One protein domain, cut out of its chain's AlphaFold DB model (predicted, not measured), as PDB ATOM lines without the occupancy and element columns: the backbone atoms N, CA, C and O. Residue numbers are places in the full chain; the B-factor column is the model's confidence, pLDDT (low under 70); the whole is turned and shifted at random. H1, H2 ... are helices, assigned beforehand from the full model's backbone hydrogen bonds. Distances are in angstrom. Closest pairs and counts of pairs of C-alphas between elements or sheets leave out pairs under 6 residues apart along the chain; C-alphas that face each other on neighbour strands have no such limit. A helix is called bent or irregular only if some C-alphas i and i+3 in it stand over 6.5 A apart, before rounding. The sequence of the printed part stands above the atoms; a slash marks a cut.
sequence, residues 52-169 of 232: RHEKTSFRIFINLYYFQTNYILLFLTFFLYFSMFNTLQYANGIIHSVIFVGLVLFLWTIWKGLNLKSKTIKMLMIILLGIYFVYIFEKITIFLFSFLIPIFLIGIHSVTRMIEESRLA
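This is residues 52 to 169 of the 232 residues of the protein "Hypothetical protein" of Brachionus calyciflorus (UniProt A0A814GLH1). The model is a long, narrow V, two helices wide for most of its length: the bent helix H4 runs back along it, with H3 beside its first arm H4a and H2 beside its second arm H4b. H1 crosses H4b near that arm's last residues, the short H5 lies beyond at the same end, and residues 115 to 121 stick out at the other end. The printed part has 118 residues with five named helices, H1 to H5 in order along the chain, and no named strand; the class is all helix. It is extended, with a radius of gyration of the C-alphas of 21.0 A and spans of 68 by 36 by 20 A.

Start at H1, residues 53 to 66: it touches residues 155 to 159 of H4b, residues 138 to 160, about perpendicular at 81 degrees, and the closest C-alphas, of Ile 60 and Ser 158, are 5.0 A apart. Next comes H2, residues 68 to 85, which touches residues 146 to 154 of H4b at a shallow tilt of 31 degrees, opposite ways, closest at the C-alphas of Phe 75 and Pro 150, 5.2 A. Go on to H3, residues 87 to 112: its residues 89 to 97 touch residues 139 to 143 of H4b, about perpendicular at 79 degrees, with the C-alphas of Gly 93 and Lys 139 closest at 4.5 A. Residues 100 to 111 of H3 touch H4a, residues 119 to 135, in a helical hairpin at a shallow tilt of 17 degrees, opposite ways; the closest C-alphas, of Phe 100 and Phe 133, are 7.6 A apart. The helix packing is part aligned, in these two shallow pairs, and part crossed, in the two perpendicular ones. H5, residues 165 to 169, touches no helix. Every O i to N i+4 pair is within hydrogen-bond range in H1, H3, H4a and H5, against 13 of 14 in H2 and 17 of 19 in H4b.

Find C-alpha 53 at (142.031, 129.013, 119.063); from there H1 runs 20.0 A to C-alpha 66. H2 measures 26.4 A, and H3 runs 37.6 A to C-alpha 112 at (103.317, 124.293, 108.988). Look next at H4, residues 119 to 160: by its hydrogen bonds it was assigned as one helix, but it is bent, with C-alphas 135 and 138 7.5 A apart. H4a, 24.8 A long, and H4b, 31.6 A long, stand at a steep tilt of 63 degrees, and H4b has a kink of 33 degrees near residue 147. H5 ends at C-alpha 169, (152.554, 146.277, 112.617).

The two C-alphas farthest apart, of Lys 117 and Ser 166, are 67.7 A from each other. The printed part has no cut and no long link. Look for pLDDT under 70 at residues 52 to 56, 113 to 117 and 163 to 169.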
ATOM      1  N   ARG A  52     146.083 127.531 120.420       60.81
ATOM      2  CA  ARG A  52     145.296 128.613 121.022       60.81
ATOM      3  C   ARG A  52     144.348 129.139 119.950       60.81
ATOM      4  O   ARG A  52     144.774 129.892 119.072       60.81
ATOM      5  N   HIS A  53     143.082 128.734 120.043       59.16
ATOM      6  CA  HIS A  53     142.031 129.013 119.063       59.16
ATOM      7  C   HIS A  53     142.015 130.482 118.618       59.16
ATOM      8  O   HIS A  53     141.981 130.763 117.427       59.16
ATOM      9  N   GLU A  54     142.171 131.418 119.553       61.25
ATOM     10  CA  GLU A  54     142.207 132.862 119.281       61.25
ATOM     11  C   GLU A  54     143.344 133.284 118.334       61.25
ATOM     12  O   GLU A  54     143.137 134.070 117.409       61.25
ATOM     13  N   LYS A  55     144.556 132.747 118.532       65.75
ATOM     14  CA  LYS A  55     145.733 133.097 117.722       65.75
ATOM     15  C   LYS A  55     145.651 132.469 116.333       65.75
ATOM     16  O   LYS A  55     146.047 133.101 115.355       65.75
ATOM     17  N   THR A  56     145.126 131.249 116.239       66.75
ATOM     18  CA  THR A  56     144.953 130.548 114.961       66.75
ATOM     19  C   THR A  56     143.845 131.183 114.123       66.75
ATOM     20  O   THR A  56     144.055 131.426 112.939       66.75
ATOM     21  N   SER A  57     142.709 131.554 114.719       74.44
ATOM     22  CA  SER A  57     141.630 132.254 114.007       74.44
ATOM     23  C   SER A  57     142.081 133.612 113.464       74.44
ATOM     24  O   SER A  57     141.757 133.970 112.333       74.44
ATOM     25  N   PHE A  58     142.901 134.343 114.221       75.75
ATOM     26  CA  PHE A  58     143.491 135.599 113.759       75.75
ATOM     27  C   PHE A  58     144.491 135.400 112.603       75.75
ATOM     28  O   PHE A  58     144.474 136.171 111.645       75.75
ATOM     29  N   ARG A  59     145.304 134.329 112.640       73.75
ATOM     30  CA  ARG A  59     146.167 133.905 111.515       73.75
ATOM     31  C   ARG A  59     145.366 133.653 110.248       73.75
ATOM     32  O   ARG A  59     145.688 134.224 109.209       73.75
ATOM     33  N   ILE A  60     144.301 132.864 110.363       79.69
ATOM     34  CA  ILE A  60     143.389 132.564 109.258       79.69
ATOM     35  C   ILE A  60     142.839 133.871 108.679       79.69
ATOM     36  O   ILE A  60     143.019 134.129 107.493       79.69
ATOM     37  N   PHE A  61     142.247 134.730 109.513       78.19
ATOM     38  CA  PHE A  61     141.615 135.971 109.060       78.19
ATOM     39  C   PHE A  61     142.584 136.907 108.325       78.19
ATOM     40  O   PHE A  61     142.279 137.361 107.222       78.19
ATOM     41  N   ILE A  62     143.771 137.156 108.892       78.44
ATOM     42  CA  ILE A  62     144.778 138.025 108.262       78.44
ATOM     43  C   ILE A  62     145.223 137.454 106.920       78.44
ATOM     44  O   ILE A  62     145.335 138.192 105.942       78.44
ATOM     45  N   ASN A  63     145.477 136.148 106.862       82.06
ATOM     46  CA  ASN A  63     145.929 135.512 105.634       82.06
ATOM     47  C   ASN A  63     144.831 135.525 104.560       82.06
ATOM     48  O   ASN A  63     145.146 135.841 103.411       82.06
ATOM     49  N   LEU A  64     143.565 135.263 104.922       84.31
ATOM     50  CA  LEU A  64     142.399 135.372 104.026       84.31
ATOM     51  C   LEU A  64     142.262 136.775 103.454       84.31
ATOM     52  O   LEU A  64     142.100 136.929 102.245       84.31
ATOM     53  N   TYR A  65     142.349 137.784 104.314       81.69
ATOM     54  CA  TYR A  65     142.226 139.175 103.904       81.69
ATOM     55  C   TYR A  65     143.376 139.594 102.980       81.69
ATOM     56  O   TYR A  65     143.163 140.184 101.922       81.69
ATOM     57  N   TYR A  66     144.608 139.225 103.332       79.19
ATOM     58  CA  TYR A  66     145.797 139.619 102.582       79.19
ATOM     59  C   TYR A  66     145.832 139.032 101.162       79.19
ATOM     60  O   TYR A  66     146.150 139.748 100.209       79.19
ATOM     61  N   PHE A  67     145.491 137.746 101.015       81.69
ATOM     62  CA  PHE A  67     145.511 137.015  99.742       81.69
ATOM     63  C   PHE A  67     144.124 136.847  99.114       81.69
ATOM     64  O   PHE A  67     143.954 135.981  98.258       81.69
ATOM     65  N   GLN A  68     143.141 137.673  99.484       85.75
ATOM     66  CA  GLN A  68     141.746 137.538  99.052       85.75
ATOM     67  C   GLN A  68     141.604 137.280  97.541       85.75
ATOM     68  O   GLN A  68     141.018 136.278  97.136       85.75
ATOM     69  N   THR A  69     142.186 138.139  96.700       85.88
ATOM     70  CA  THR A  69     142.104 138.019  95.233       85.88
ATOM     71  C   THR A  69     142.788 136.748  94.717       85.88
ATOM     72  O   THR A  69     142.282 136.095  93.807       85.88
ATOM     73  N   ASN A  70     143.901 136.341  95.332       89.00
ATOM     74  CA  ASN A  70     144.619 135.119  94.976       89.00
ATOM     75  C   ASN A  70     143.826 133.866  95.363       89.00
ATOM     76  O   ASN A  70     143.778 132.918  94.584       89.00
ATOM     77  N   TYR A  71     143.174 133.864  96.527       90.06
ATOM     78  CA  TYR A  71     142.308 132.766  96.949       90.06
ATOM     79  C   TYR A  71     141.043 132.665  96.105       90.06
ATOM     80  O   TYR A  71     140.634 131.552  95.796       90.06
ATOM     81  N   ILE A  72     140.461 133.787  95.670       89.88
ATOM     82  CA  ILE A  72     139.344 133.775  94.713       89.88
ATOM     83  C   ILE A  72     139.788 133.153  93.387       89.88
ATOM     84  O   ILE A  72     139.088 132.294  92.852       89.88
ATOM     85  N   LEU A  73     140.958 133.536  92.868       89.75
ATOM     86  CA  LEU A  73     141.481 132.958  91.629       89.75
ATOM     87  C   LEU A  73     141.789 131.462  91.784       89.75
ATOM     88  O   LEU A  73     141.454 130.674  90.901       89.75
ATOM     89  N   LEU A  74     142.387 131.057  92.907       88.94
ATOM     90  CA  LEU A  74     142.678 129.658  93.219       88.94
ATOM     91  C   LEU A  74     141.388 128.836  93.327       88.94
ATOM     92  O   LEU A  74     141.286 127.767  92.728       88.94
ATOM     93  N   PHE A  75     140.394 129.370  94.041       92.19
ATOM     94  CA  PHE A  75     139.063 128.789  94.149       92.19
ATOM     95  C   PHE A  75     138.462 128.576  92.760       92.19
ATOM     96  O   PHE A  75     138.096 127.454  92.429       92.19
ATOM     97  N   LEU A  76     138.424 129.625  91.931       91.69
ATOM     98  CA  LEU A  76     137.860 129.561  90.586       91.69
ATOM     99  C   LEU A  76     138.615 128.563  89.701       91.69
ATOM    100  O   LEU A  76     137.989 127.808  88.967       91.69
ATOM    101  N   THR A  77     139.944 128.523  89.803       90.56
ATOM    102  CA  THR A  77     140.788 127.593  89.041       90.56
ATOM    103  C   THR A  77     140.449 126.146  89.376       90.56
ATOM    104  O   THR A  77     140.145 125.371  88.474       90.56
ATOM    105  N   PHE A  78     140.450 125.779  90.661       89.94
ATOM    106  CA  PHE A  78     140.107 124.415  91.067       89.94
ATOM    107  C   PHE A  78     138.647 124.083  90.779       89.94
ATOM    108  O   PHE A  78     138.349 122.993  90.306       89.94
ATOM    109  N   PHE A  79     137.741 125.023  91.025       88.56
ATOM    110  CA  PHE A  79     136.322 124.850  90.757       88.56
ATOM    111  C   PHE A  79     136.044 124.567  89.272       88.56
ATOM    112  O   PHE A  79     135.352 123.604  88.943       88.56
ATOM    113  N   LEU A  80     136.626 125.360  88.367       89.38
ATOM    114  CA  LEU A  80     136.523 125.130  86.925       89.38
ATOM    115  C   LEU A  80     137.203 123.822  86.523       89.38
ATOM    116  O   LEU A  80     136.623 123.058  85.757       89.38
ATOM    117  N   TYR A  81     138.380 123.533  87.081       88.50
ATOM    118  CA  TYR A  81     139.089 122.279  86.843       88.50
ATOM    119  C   TYR A  81     138.208 121.069  87.177       88.50
ATOM    120  O   TYR A  81     137.988 120.231  86.308       88.50
ATOM    121  N   PHE A  82     137.615 121.010  88.376       84.81
ATOM    122  CA  PHE A  82     136.705 119.927  88.767       84.81
ATOM    123  C   PHE A  82     135.436 119.873  87.904       84.81
ATOM    124  O   PHE A  82     134.987 118.785  87.543       84.81
ATOM    125  N   SER A  83     134.891 121.032  87.521       81.44
ATOM    126  CA  SER A  83     133.711 121.123  86.654       81.44
ATOM    127  C   SER A  83     133.959 120.543  85.253       81.44
ATOM    128  O   SER A  83     133.078 119.888  84.697       81.44
ATOM    129  N   MET A  84     135.166 120.702  84.697       84.94
ATOM    130  CA  MET A  84     135.497 120.235  83.343       84.94
ATOM    131  C   MET A  84     135.585 118.707  83.207       84.94
ATOM    132  O   MET A  84     135.306 118.192  82.126       84.94
ATOM    133  N   PHE A  85     135.943 117.966  84.262       80.81
ATOM    134  CA  PHE A  85     136.058 116.500  84.170       80.81
ATOM    135  C   PHE A  85     134.710 115.789  84.085       80.81
ATOM    136  O   PHE A  85     134.637 114.694  83.537       80.81
ATOM    137  N   ASN A  86     133.649 116.384  84.634       79.38
ATOM    138  CA  ASN A  86     132.336 115.747  84.731       79.38
ATOM    139  C   ASN A  86     131.194 116.772  84.634       79.38
ATOM    140  O   ASN A  86     130.283 116.795  85.466       79.38
ATOM    141  N   THR A  87     131.206 117.596  83.580       83.50
ATOM    142  CA  THR A  87     130.241 118.690  83.360       83.50
ATOM    143  C   THR A  87     128.782 118.243  83.501       83.50
ATOM    144  O   THR A  87     127.970 118.942  84.105       83.50
ATOM    145  N   LEU A  88     128.440 117.048  83.000       85.38
ATOM    146  CA  LEU A  88     127.083 116.494  83.091       85.38
ATOM    147  C   LEU A  88     126.689 116.122  84.526       85.38
ATOM    148  O   LEU A  88     125.572 116.408  84.952       85.38
ATOM    149  N   GLN A  89     127.587 115.492  85.285       85.81
ATOM    150  CA  GLN A  89     127.304 115.116  86.673       85.81
ATOM    151  C   GLN A  89     127.206 116.360  87.558       85.81
ATOM    152  O   GLN A  89     126.329 116.440  88.414       85.81
ATOM    153  N   TYR A  90     128.046 117.358  87.287       85.50
ATOM    154  CA  TYR A  90     128.043 118.632  87.984       85.50
ATOM    155  C   TYR A  90     126.753 119.432  87.727       85.50
ATOM    156  O   TYR A  90     126.088 119.864  88.672       85.50
ATOM    157  N   ALA A  91     126.328 119.549  86.463       89.56
ATOM    158  CA  ALA A  91     125.052 120.170  86.104       89.56
ATOM    159  C   ALA A  91     123.863 119.439  86.751       89.56
ATOM    160  O   ALA A  91     122.972 120.072  87.322       89.56
ATOM    161  N   ASN A  92     123.883 118.102  86.740       91.38
ATOM    162  CA  ASN A  92     122.884 117.297  87.432       91.38
ATOM    163  C   ASN A  92     122.886 117.560  88.943       91.38
ATOM    164  O   ASN A  92     121.811 117.708  89.520       91.38
ATOM    165  N   GLY A  93     124.054 117.661  89.577       91.06
ATOM    166  CA  GLY A  93     124.184 117.990  90.994       91.06
ATOM    167  C   GLY A  93     123.546 119.335  91.347       91.06
ATOM    168  O   GLY A  93     122.774 119.396  92.304       91.06
ATOM    169  N   ILE A  94     123.763 120.378  90.534       91.25
ATOM    170  CA  ILE A  94     123.109 121.689  90.710       91.25
ATOM    171  C   ILE A  94     121.590 121.556  90.607       91.25
ATOM    172  O   ILE A  94     120.869 121.956  91.520       91.25
ATOM    173  N   ILE A  95     121.102 120.982  89.504       95.06
ATOM    174  CA  ILE A  95     119.666 120.884  89.220       95.06
ATOM    175  C   ILE A  95     118.954 120.115  90.337       95.06
ATOM    176  O   ILE A  95     117.960 120.592  90.884       95.06
ATOM    177  N   HIS A  96     119.484 118.951  90.726       94.56
ATOM    178  CA  HIS A  96     118.876 118.127  91.768       94.56
ATOM    179  C   HIS A  96     118.995 118.778  93.153       94.56
ATOM    180  O   HIS A  96     118.077 118.624  93.951       94.56
ATOM    181  N   SER A  97     120.048 119.558  93.431       93.56
ATOM    182  CA  SER A  97     120.154 120.330  94.680       93.56
ATOM    183  C   SER A  97     119.072 121.408  94.774       93.56
ATOM    184  O   SER A  97     118.411 121.521  95.804       93.56
ATOM    185  N   VAL A  98     118.838 122.164  93.693       95.75
ATOM    186  CA  VAL A  98     117.780 123.189  93.642       95.75
ATOM    187  C   VAL A  98     116.398 122.553  93.795       95.75
ATOM    188  O   VAL A  98     115.594 123.024  94.601       95.75
ATOM    189  N   ILE A  99     116.134 121.457  93.075       95.94
ATOM    190  CA  ILE A  99     114.875 120.706  93.190       95.94
ATOM    191  C   ILE A  99     114.696 120.180  94.615       95.94
ATOM    192  O   ILE A  99     113.623 120.336  95.189       95.94
ATOM    193  N   PHE A 100     115.736 119.591  95.207       95.00
ATOM    194  CA  PHE A 100     115.675 119.039  96.556       95.00
ATOM    195  C   PHE A 100     115.371 120.113  97.603       95.00
ATOM    196  O   PHE A 100     114.451 119.937  98.399       95.00
ATOM    197  N   VAL A 101     116.068 121.254  97.565       95.19
ATOM    198  CA  VAL A 101     115.782 122.394  98.453       95.19
ATOM    199  C   VAL A 101     114.351 122.893  98.244       95.19
ATOM    200  O   VAL A 101     113.631 123.102  99.219       95.19
ATOM    201  N   GLY A 102     113.901 123.018  96.992       95.56
ATOM    202  CA  GLY A 102     112.524 123.395  96.670       95.56
ATOM    203  C   GLY A 102     111.490 122.423  97.247       95.56
ATOM    204  O   GLY A 102     110.515 122.859  97.858       95.56
ATOM    205  N   LEU A 103     111.724 121.114  97.125       94.12
ATOM    206  CA  LEU A 103     110.867 120.075  97.699       94.12
ATOM    207  C   LEU A 103     110.845 120.137  99.227       94.12
ATOM    208  O   LEU A 103     109.769 120.045  99.813       94.12
ATOM    209  N   VAL A 104     111.994 120.342  99.879       94.06
ATOM    210  CA  VAL A 104     112.081 120.496 101.341       94.06
ATOM    211  C   VAL A 104     111.295 121.724 101.806       94.06
ATOM    212  O   VAL A 104     110.492 121.616 102.734       94.06
ATOM    213  N   LEU A 105     111.460 122.876 101.147       93.50
ATOM    214  CA  LEU A 105     110.726 124.109 101.469       93.50
ATOM    215  C   LEU A 105     109.216 123.966 101.226       93.50
ATOM    216  O   LEU A 105     108.395 124.430 102.027       93.50
ATOM    217  N   PHE A 106     108.831 123.286 100.147       90.25
ATOM    218  CA  PHE A 106     107.437 122.964  99.863       90.25
ATOM    219  C   PHE A 106     106.841 122.066 100.955       90.25
ATOM    220  O   PHE A 106     105.764 122.352 101.484       90.25
ATOM    221  N   LEU A 107     107.571 121.025 101.362       89.38
ATOM    222  CA  LEU A 107     107.135 120.103 102.406       89.38
ATOM    223  C   LEU A 107     107.047 120.780 103.777       89.38
ATOM    224  O   LEU A 107     106.097 120.540 104.521       89.38
ATOM    225  N   TRP A 108     107.977 121.685 104.078       89.25
ATOM    226  CA  TRP A 108     107.945 122.533 105.268       89.25
ATOM    227  C   TRP A 108     106.684 123.404 105.317       89.25
ATOM    228  O   TRP A 108     106.014 123.485 106.348       89.25
ATOM    229  N   THR A 109     106.307 123.998 104.183       87.19
ATOM    230  CA  THR A 109     105.080 124.802 104.054       87.19
ATOM    231  C   THR A 109     103.826 123.944 104.259       87.19
ATOM    232  O   THR A 109     102.888 124.345 104.958       87.19
ATOM    233  N   ILE A 110     103.825 122.722 103.717       83.81
ATOM    234  CA  ILE A 110     102.754 121.744 103.940       83.81
ATOM    235  C   ILE A 110     102.640 121.334 105.406       83.81
ATOM    236  O   ILE A 110     101.538 121.141 105.929       83.81
ATOM    237  N   TRP A 111     103.777 121.173 106.070       81.19
ATOM    238  CA  TRP A 111     103.814 120.784 107.466       81.19
ATOM    239  C   TRP A 111     103.261 121.888 108.372       81.19
ATOM    240  O   TRP A 111     102.440 121.591 109.240       81.19
ATOM    241  N   LYS A 112     103.667 123.146 108.137       81.62
ATOM    242  CA  LYS A 112     103.317 124.293 108.988       81.62
ATOM    243  C   LYS A 112     101.921 124.880 108.753       81.62
ATOM    244  O   LYS A 112     101.367 125.427 109.700       81.62
ATOM    245  N   GLY A 113     101.355 124.810 107.544       67.81
ATOM    246  CA  GLY A 113     100.143 125.595 107.251       67.81
ATOM    247  C   GLY A 113      99.184 125.055 106.194       67.81
ATOM    248  O   GLY A 113      97.997 125.376 106.261       67.81
ATOM    249  N   LEU A 114      99.619 124.218 105.241       65.06
ATOM    250  CA  LEU A 114      98.656 123.627 104.304       65.06
ATOM    251  C   LEU A 114      97.921 122.469 104.978       65.06
ATOM    252  O   LEU A 114      98.496 121.450 105.374       65.06
ATOM    253  N   ASN A 115      96.606 122.634 105.075       63.78
ATOM    254  CA  ASN A 115      95.691 121.687 105.688       63.78
ATOM    255  C   ASN A 115      95.457 120.481 104.756       63.78
ATOM    256  O   ASN A 115      94.349 120.230 104.281       63.78
ATOM    257  N   LEU A 116      96.518 119.724 104.449       65.62
ATOM    258  CA  LEU A 116      96.366 118.389 103.882       65.62
ATOM    259  C   LEU A 116      95.641 117.541 104.927       65.62
ATOM    260  O   LEU A 116      96.229 117.145 105.934       65.62
ATOM    261  N   LYS A 117      94.351 117.286 104.679       66.88
ATOM    262  CA  LYS A 117      93.438 116.593 105.601       66.88
ATOM    263  C   LYS A 117      93.902 115.178 105.967       66.88
ATOM    264  O   LYS A 117      93.496 114.648 106.993       66.88
ATOM    265  N   SER A 118      94.747 114.562 105.139       78.69
ATOM    266  CA  SER A 118      95.221 113.195 105.341       78.69
ATOM    267  C   SER A 118      96.660 113.157 105.853       78.69
ATOM    268  O   SER A 118      97.609 113.483 105.133       78.69
ATOM    269  N   LYS A 119      96.823 112.676 107.091       82.25
ATOM    270  CA  LYS A 119      98.124 112.350 107.701       82.25
ATOM    271  C   LYS A 119      98.917 111.344 106.852       82.25
ATOM    272  O   LYS A 119     100.137 111.450 106.760       82.25
ATOM    273  N   THR A 120      98.222 110.429 106.175       85.50
ATOM    274  CA  THR A 120      98.820 109.425 105.283       85.50
ATOM    275  C   THR A 120      99.536 110.067 104.098       85.50
ATOM    276  O   THR A 120     100.636 109.649 103.757       85.50
ATOM    277  N   ILE A 121      98.968 111.130 103.515       85.88
ATOM    278  CA  ILE A 121      99.589 111.841 102.386       85.88
ATOM    279  C   ILE A 121     100.872 112.549 102.838       85.88
ATOM    280  O   ILE A 121     101.889 112.457 102.156       85.88
ATOM    281  N   LYS A 122     100.861 113.202 104.010       84.88
ATOM    282  CA  LYS A 122     102.063 113.854 104.563       84.88
ATOM    283  C   LYS A 122     103.198 112.847 104.781       84.88
ATOM    284  O   LYS A 122     104.332 113.108 104.391       84.88
ATOM    285  N   MET A 123     102.881 111.685 105.352       88.56
ATOM    286  CA  MET A 123     103.850 110.610 105.576       88.56
ATOM    287  C   MET A 123     104.397 110.042 104.260       88.56
ATOM    288  O   MET A 123     105.608 109.889 104.121       88.56
ATOM    289  N   LEU A 124     103.528 109.790 103.275       91.19
ATOM    290  CA  LEU A 124     103.937 109.298 101.959       91.19
ATOM    291  C   LEU A 124     104.899 110.273 101.264       91.19
ATOM    292  O   LEU A 124     105.911 109.843 100.721       91.19
ATOM    293  N   MET A 125     104.629 111.579 101.331       90.06
ATOM    294  CA  MET A 125     105.507 112.593 100.740       90.06
ATOM    295  C   MET A 125     106.895 112.629 101.395       90.06
ATOM    296  O   MET A 125     107.888 112.781 100.690       90.06
ATOM    297  N   ILE A 126     106.987 112.448 102.719       91.12
ATOM    298  CA  ILE A 126     108.280 112.358 103.422       91.12
ATOM    299  C   ILE A 126     109.059 111.118 102.970       91.12
ATOM    300  O   ILE A 126     110.254 111.213 102.701       91.12
ATOM    301  N   ILE A 127     108.390 109.968 102.848       94.94
ATOM    302  CA  ILE A 127     109.023 108.722 102.387       94.94
ATOM    303  C   ILE A 127     109.546 108.887 100.955       94.94
ATOM    304  O   ILE A 127     110.700 108.556 100.683       94.94
ATOM    305  N   LEU A 128     108.734 109.449 100.054       95.56
ATOM    306  CA  LEU A 128     109.141 109.721  98.673       95.56
ATOM    307  C   LEU A 128     110.327 110.690  98.608       95.56
ATOM    308  O   LEU A 128     111.259 110.459  97.841       95.56
ATOM    309  N   LEU A 129     110.330 111.734  99.444       95.44
ATOM    310  CA  LEU A 129     111.454 112.663  99.541       95.44
ATOM    311  C   LEU A 129     112.726 111.963 100.043       95.44
ATOM    312  O   LEU A 129     113.807 112.228  99.521       95.44
ATOM    313  N   GLY A 130     112.606 111.047 101.008       95.31
ATOM    314  CA  GLY A 130     113.725 110.239 101.501       95.31
ATOM    315  C   GLY A 130     114.307 109.312 100.429       95.31
ATOM    316  O   GLY A 130     115.522 109.270 100.247       95.31
ATOM    317  N   ILE A 131     113.455 108.626  99.661       96.81
ATOM    318  CA  ILE A 131     113.889 107.782  98.533       96.81
ATOM    319  C   ILE A 131     114.588 108.635  97.467       96.81
ATOM    320  O   ILE A 131     115.657 108.271  96.974       96.81
ATOM    321  N   TYR A 132     114.019 109.800  97.145       95.94
ATOM    322  CA  TYR A 132     114.627 110.739  96.208       95.94
ATOM    323  C   TYR A 132     115.984 111.251  96.709       95.94
ATOM    324  O   TYR A 132     116.926 111.310  95.922       95.94
ATOM    325  N   PHE A 133     116.121 111.553  98.005       95.44
ATOM    326  CA  PHE A 133     117.389 111.974  98.608       95.44
ATOM    327  C   PHE A 133     118.495 110.930  98.418       95.44
ATOM    328  O   PHE A 133     119.591 111.274  97.978       95.44
ATOM    329  N   VAL A 134     118.200 109.654  98.681       96.19
ATOM    330  CA  VAL A 134     119.162 108.559  98.468       96.19
ATOM    331  C   VAL A 134     119.552 108.458  96.991       96.19
ATOM    332  O   VAL A 134     120.734 108.335  96.679       96.19
ATOM    333  N   TYR A 135     118.590 108.590  96.072       94.88
ATOM    334  CA  TYR A 135     118.848 108.565  94.627       94.88
ATOM    335  C   TYR A 135     119.765 109.704  94.144       94.88
ATOM    336  O   TYR A 135     120.576 109.511  93.237       94.88
ATOM    337  N   ILE A 136     119.651 110.901  94.722       94.81
ATOM    338  CA  ILE A 136     120.456 112.065  94.314       94.81
ATOM    339  C   ILE A 136     121.746 112.233  95.120       94.81
ATOM    340  O   ILE A 136     122.532 113.126  94.803       94.81
ATOM    341  N   PHE A 137     121.975 111.401  96.139       92.81
ATOM    342  CA  PHE A 137     123.062 111.563  97.103       92.81
ATOM    343  C   PHE A 137     124.437 111.676  96.433       92.81
ATOM    344  O   PHE A 137     125.188 112.607  96.723       92.81
ATOM    345  N   GLU A 138     124.741 110.792  95.482       91.19
ATOM    346  CA  GLU A 138     125.993 110.815  94.714       91.19
ATOM    347  C   GLU A 138     126.177 112.148  93.968       91.19
ATOM    348  O   GLU A 138     127.221 112.793  94.060       91.19
ATOM    349  N   LYS A 139     125.120 112.614  93.293       90.88
ATOM    350  CA  LYS A 139     125.129 113.842  92.481       90.88
ATOM    351  C   LYS A 139     125.352 115.085  93.344       90.88
ATOM    352  O   LYS A 139     126.141 115.956  92.977       90.88
ATOM    353  N   ILE A 140     124.676 115.161  94.494       90.69
ATOM    354  CA  ILE A 140     124.864 116.246  95.470       90.69
ATOM    355  C   ILE A 140     126.280 116.196  96.039       90.69
ATOM    356  O   ILE A 140     126.918 117.235  96.172       90.69
ATOM    357  N   THR A 141     126.783 115.001  96.344       90.44
ATOM    358  CA  THR A 141     128.120 114.804  96.910       90.44
ATOM    359  C   THR A 141     129.196 115.340  95.967       90.44
ATOM    360  O   THR A 141     130.003 116.169  96.378       90.44
ATOM    361  N   ILE A 142     129.165 114.958  94.687       88.88
ATOM    362  CA  ILE A 142     130.121 115.437  93.673       88.88
ATOM    363  C   ILE A 142     130.078 116.965  93.547       88.88
ATOM    364  O   ILE A 142     131.121 117.628  93.550       88.88
ATOM    365  N   PHE A 143     128.873 117.535  93.483       88.56
ATOM    366  CA  PHE A 143     128.680 118.982  93.446       88.56
ATOM    367  C   PHE A 143     129.265 119.663  94.691       88.56
ATOM    368  O   PHE A 143     130.068 120.584  94.566       88.56
ATOM    369  N   LEU A 144     128.931 119.178  95.889       89.94
ATOM    370  CA  LEU A 144     129.366 119.758  97.156       89.94
ATOM    371  C   LEU A 144     130.892 119.694  97.309       89.94
ATOM    372  O   LEU A 144     131.523 120.706  97.610       89.94
ATOM    373  N   PHE A 145     131.510 118.543  97.032       89.50
ATOM    374  CA  PHE A 145     132.967 118.390  97.103       89.50
ATOM    375  C   PHE A 145     133.710 119.295  96.114       89.50
ATOM    376  O   PHE A 145     134.786 119.791  96.451       89.50
ATOM    377  N   SER A 146     133.117 119.600  94.956       87.44
ATOM    378  CA  SER A 146     133.698 120.539  93.987       87.44
ATOM    379  C   SER A 146     133.839 121.966  94.546       87.44
ATOM    380  O   SER A 146     134.734 122.696  94.127       87.44
ATOM    381  N   PHE A 147     133.008 122.358  95.522       89.56
ATOM    382  CA  PHE A 147     133.151 123.619  96.269       89.56
ATOM    383  C   PHE A 147     133.995 123.465  97.533       89.56
ATOM    384  O   PHE A 147     134.827 124.322  97.836       89.56
ATOM    385  N   LEU A 148     133.774 122.385  98.287       92.31
ATOM    386  CA  LEU A 148     134.400 122.185  99.592       92.31
ATOM    387  C   LEU A 148     135.907 121.959  99.484       92.31
ATOM    388  O   LEU A 148     136.639 122.500 100.306       92.31
ATOM    389  N   ILE A 149     136.383 121.211  98.482       90.69
ATOM    390  CA  ILE A 149     137.818 120.931  98.315       90.69
ATOM    391  C   ILE A 149     138.622 122.232  98.124       90.69
ATOM    392  O   ILE A 149     139.556 122.454  98.897       90.69
ATOM    393  N   PRO A 150     138.273 123.134  97.183       90.94
ATOM    394  CA  PRO A 150     138.960 124.420  97.055       90.94
ATOM    395  C   PRO A 150     138.948 125.256  98.342       90.94
ATOM    396  O   PRO A 150     139.983 125.796  98.733       90.94
ATOM    397  N   ILE A 151     137.801 125.341  99.028       91.38
ATOM    398  CA  ILE A 151     137.671 126.093 100.291       91.38
ATOM    399  C   ILE A 151     138.566 125.484 101.373       91.38
ATOM    400  O   ILE A 151     139.260 126.206 102.088       91.38
ATOM    401  N   PHE A 152     138.588 124.157 101.473       90.81
ATOM    402  CA  PHE A 152     139.410 123.431 102.430       90.81
ATOM    403  C   PHE A 152     140.905 123.656 102.181       90.81
ATOM    404  O   PHE A 152     141.642 123.953 103.122       90.81
ATOM    405  N   LEU A 153     141.349 123.609 100.921       88.94
ATOM    406  CA  LEU A 153     142.736 123.898 100.545       88.94
ATOM    407  C   LEU A 153     143.135 125.343 100.878       88.94
ATOM    408  O   LEU A 153     144.218 125.570 101.418       88.94
ATOM    409  N   ILE A 154     142.250 126.312 100.625       89.81
ATOM    410  CA  ILE A 154     142.448 127.715 101.027       89.81
ATOM    411  C   ILE A 154     142.554 127.828 102.551       89.81
ATOM    412  O   ILE A 154     143.419 128.546 103.060       89.81
ATOM    413  N   GLY A 155     141.715 127.097 103.286       85.56
ATOM    414  CA  GLY A 155     141.756 127.015 104.743       85.56
ATOM    415  C   GLY A 155     143.095 126.480 105.251       85.56
ATOM    416  O   GLY A 155     143.753 127.155 106.043       85.56
ATOM    417  N   ILE A 156     143.546 125.326 104.746       86.00
ATOM    418  CA  ILE A 156     144.855 124.744 105.088       86.00
ATOM    419  C   ILE A 156     145.974 125.747 104.813       86.00
ATOM    420  O   ILE A 156     146.811 125.998 105.683       86.00
ATOM    421  N   HIS A 157     145.980 126.353 103.625       84.88
ATOM    422  CA  HIS A 157     146.987 127.341 103.257       84.88
ATOM    423  C   HIS A 157     147.003 128.524 104.233       84.88
ATOM    424  O   HIS A 157     148.055 128.982 104.672       84.88
ATOM    425  N   SER A 158     145.821 128.995 104.618       83.12
ATOM    426  CA  SER A 158     145.668 130.147 105.506       83.12
ATOM    427  C   SER A 158     146.053 129.847 106.952       83.12
ATOM    428  O   SER A 158     146.548 130.737 107.640       83.12
ATOM    429  N   VAL A 159     145.853 128.610 107.417       82.81
ATOM    430  CA  VAL A 159     146.275 128.153 108.751       82.81
ATOM    431  C   VAL A 159     147.790 127.979 108.822       82.81
ATOM    432  O   VAL A 159     148.416 128.380 109.803       82.81
ATOM    433  N   THR A 160     148.367 127.355 107.796       75.31
ATOM    434  CA  THR A 160     149.790 126.986 107.762       75.31
ATOM    435  C   THR A 160     150.695 128.182 107.509       75.31
ATOM    436  O   THR A 160     151.833 128.203 107.978       75.31
ATOM    437  N   ARG A 161     150.210 129.202 106.797       76.88
ATOM    438  CA  ARG A 161     151.000 130.396 106.521       76.88
ATOM    439  C   ARG A 161     151.199 131.234 107.784       76.88
ATOM    440  O   ARG A 161     150.254 131.624 108.470       76.88
ATOM    441  N   MET A 162     152.450 131.563 108.073       70.31
ATOM    442  CA  MET A 162     152.800 132.446 109.176       70.31
ATOM    443  C   MET A 162     152.310 133.869 108.919       70.31
ATOM    444  O   MET A 162     152.438 134.394 107.811       70.31
ATOM    445  N   ILE A 163     151.796 134.513 109.970       68.19
ATOM    446  CA  ILE A 163     151.647 135.963 109.938       68.19
ATOM    447  C   ILE A 163     153.048 136.561 110.041       68.19
ATOM    448  O   ILE A 163     153.775 136.304 110.997       68.19
ATOM    449  N   GLU A 164     153.406 137.379 109.067       66.00
ATOM    450  CA  GLU A 164     154.615 138.188 109.112       66.00
ATOM    451  C   GLU A 164     154.418 139.346 110.103       66.00
ATOM    452  O   GLU A 164     153.421 140.065 110.030       66.00
ATOM    453  N   GLU A 165     155.348 139.550 111.037       55.09
ATOM    454  CA  GLU A 165     155.228 140.571 112.092       55.09
ATOM    455  C   GLU A 165     155.078 141.996 111.535       55.09
ATOM    456  O   GLU A 165     154.351 142.817 112.091       55.09
ATOM    457  N   SER A 166     155.660 142.273 110.365       55.12
ATOM    458  CA  SER A 166     155.457 143.536 109.646       55.12
ATOM    459  C   SER A 166     153.992 143.758 109.238       55.12
ATOM    460  O   SER A 166     153.525 144.896 109.228       55.12
ATOM    461  N   ARG A 167     153.225 142.687 108.980       61.09
ATOM    462  CA  ARG A 167     151.780 142.748 108.682       61.09
ATOM    463  C   ARG A 167     150.968 143.040 109.939       61.09
ATOM    464  O   ARG A 167     149.992 143.780 109.870       61.09
ATOM    465  N   LEU A 168     151.402 142.525 111.091       59.31
ATOM    466  CA  LEU A 168     150.822 142.870 112.393       59.31
ATOM    467  C   LEU A 168     151.083 144.323 112.765       59.31
ATOM    468  O   LEU A 168     150.213 144.954 113.350       59.31
ATOM    469  N   ALA A 169     152.242 144.870 112.398       57.72
ATOM    470  CA  ALA A 169     152.554 146.277 112.617       57.72
ATOM    471  C   ALA A 169     151.700 147.202 111.734       57.72
ATOM    472  O   ALA A 169     151.247 148.239 112.210       57.72
TER     473      ALA A 169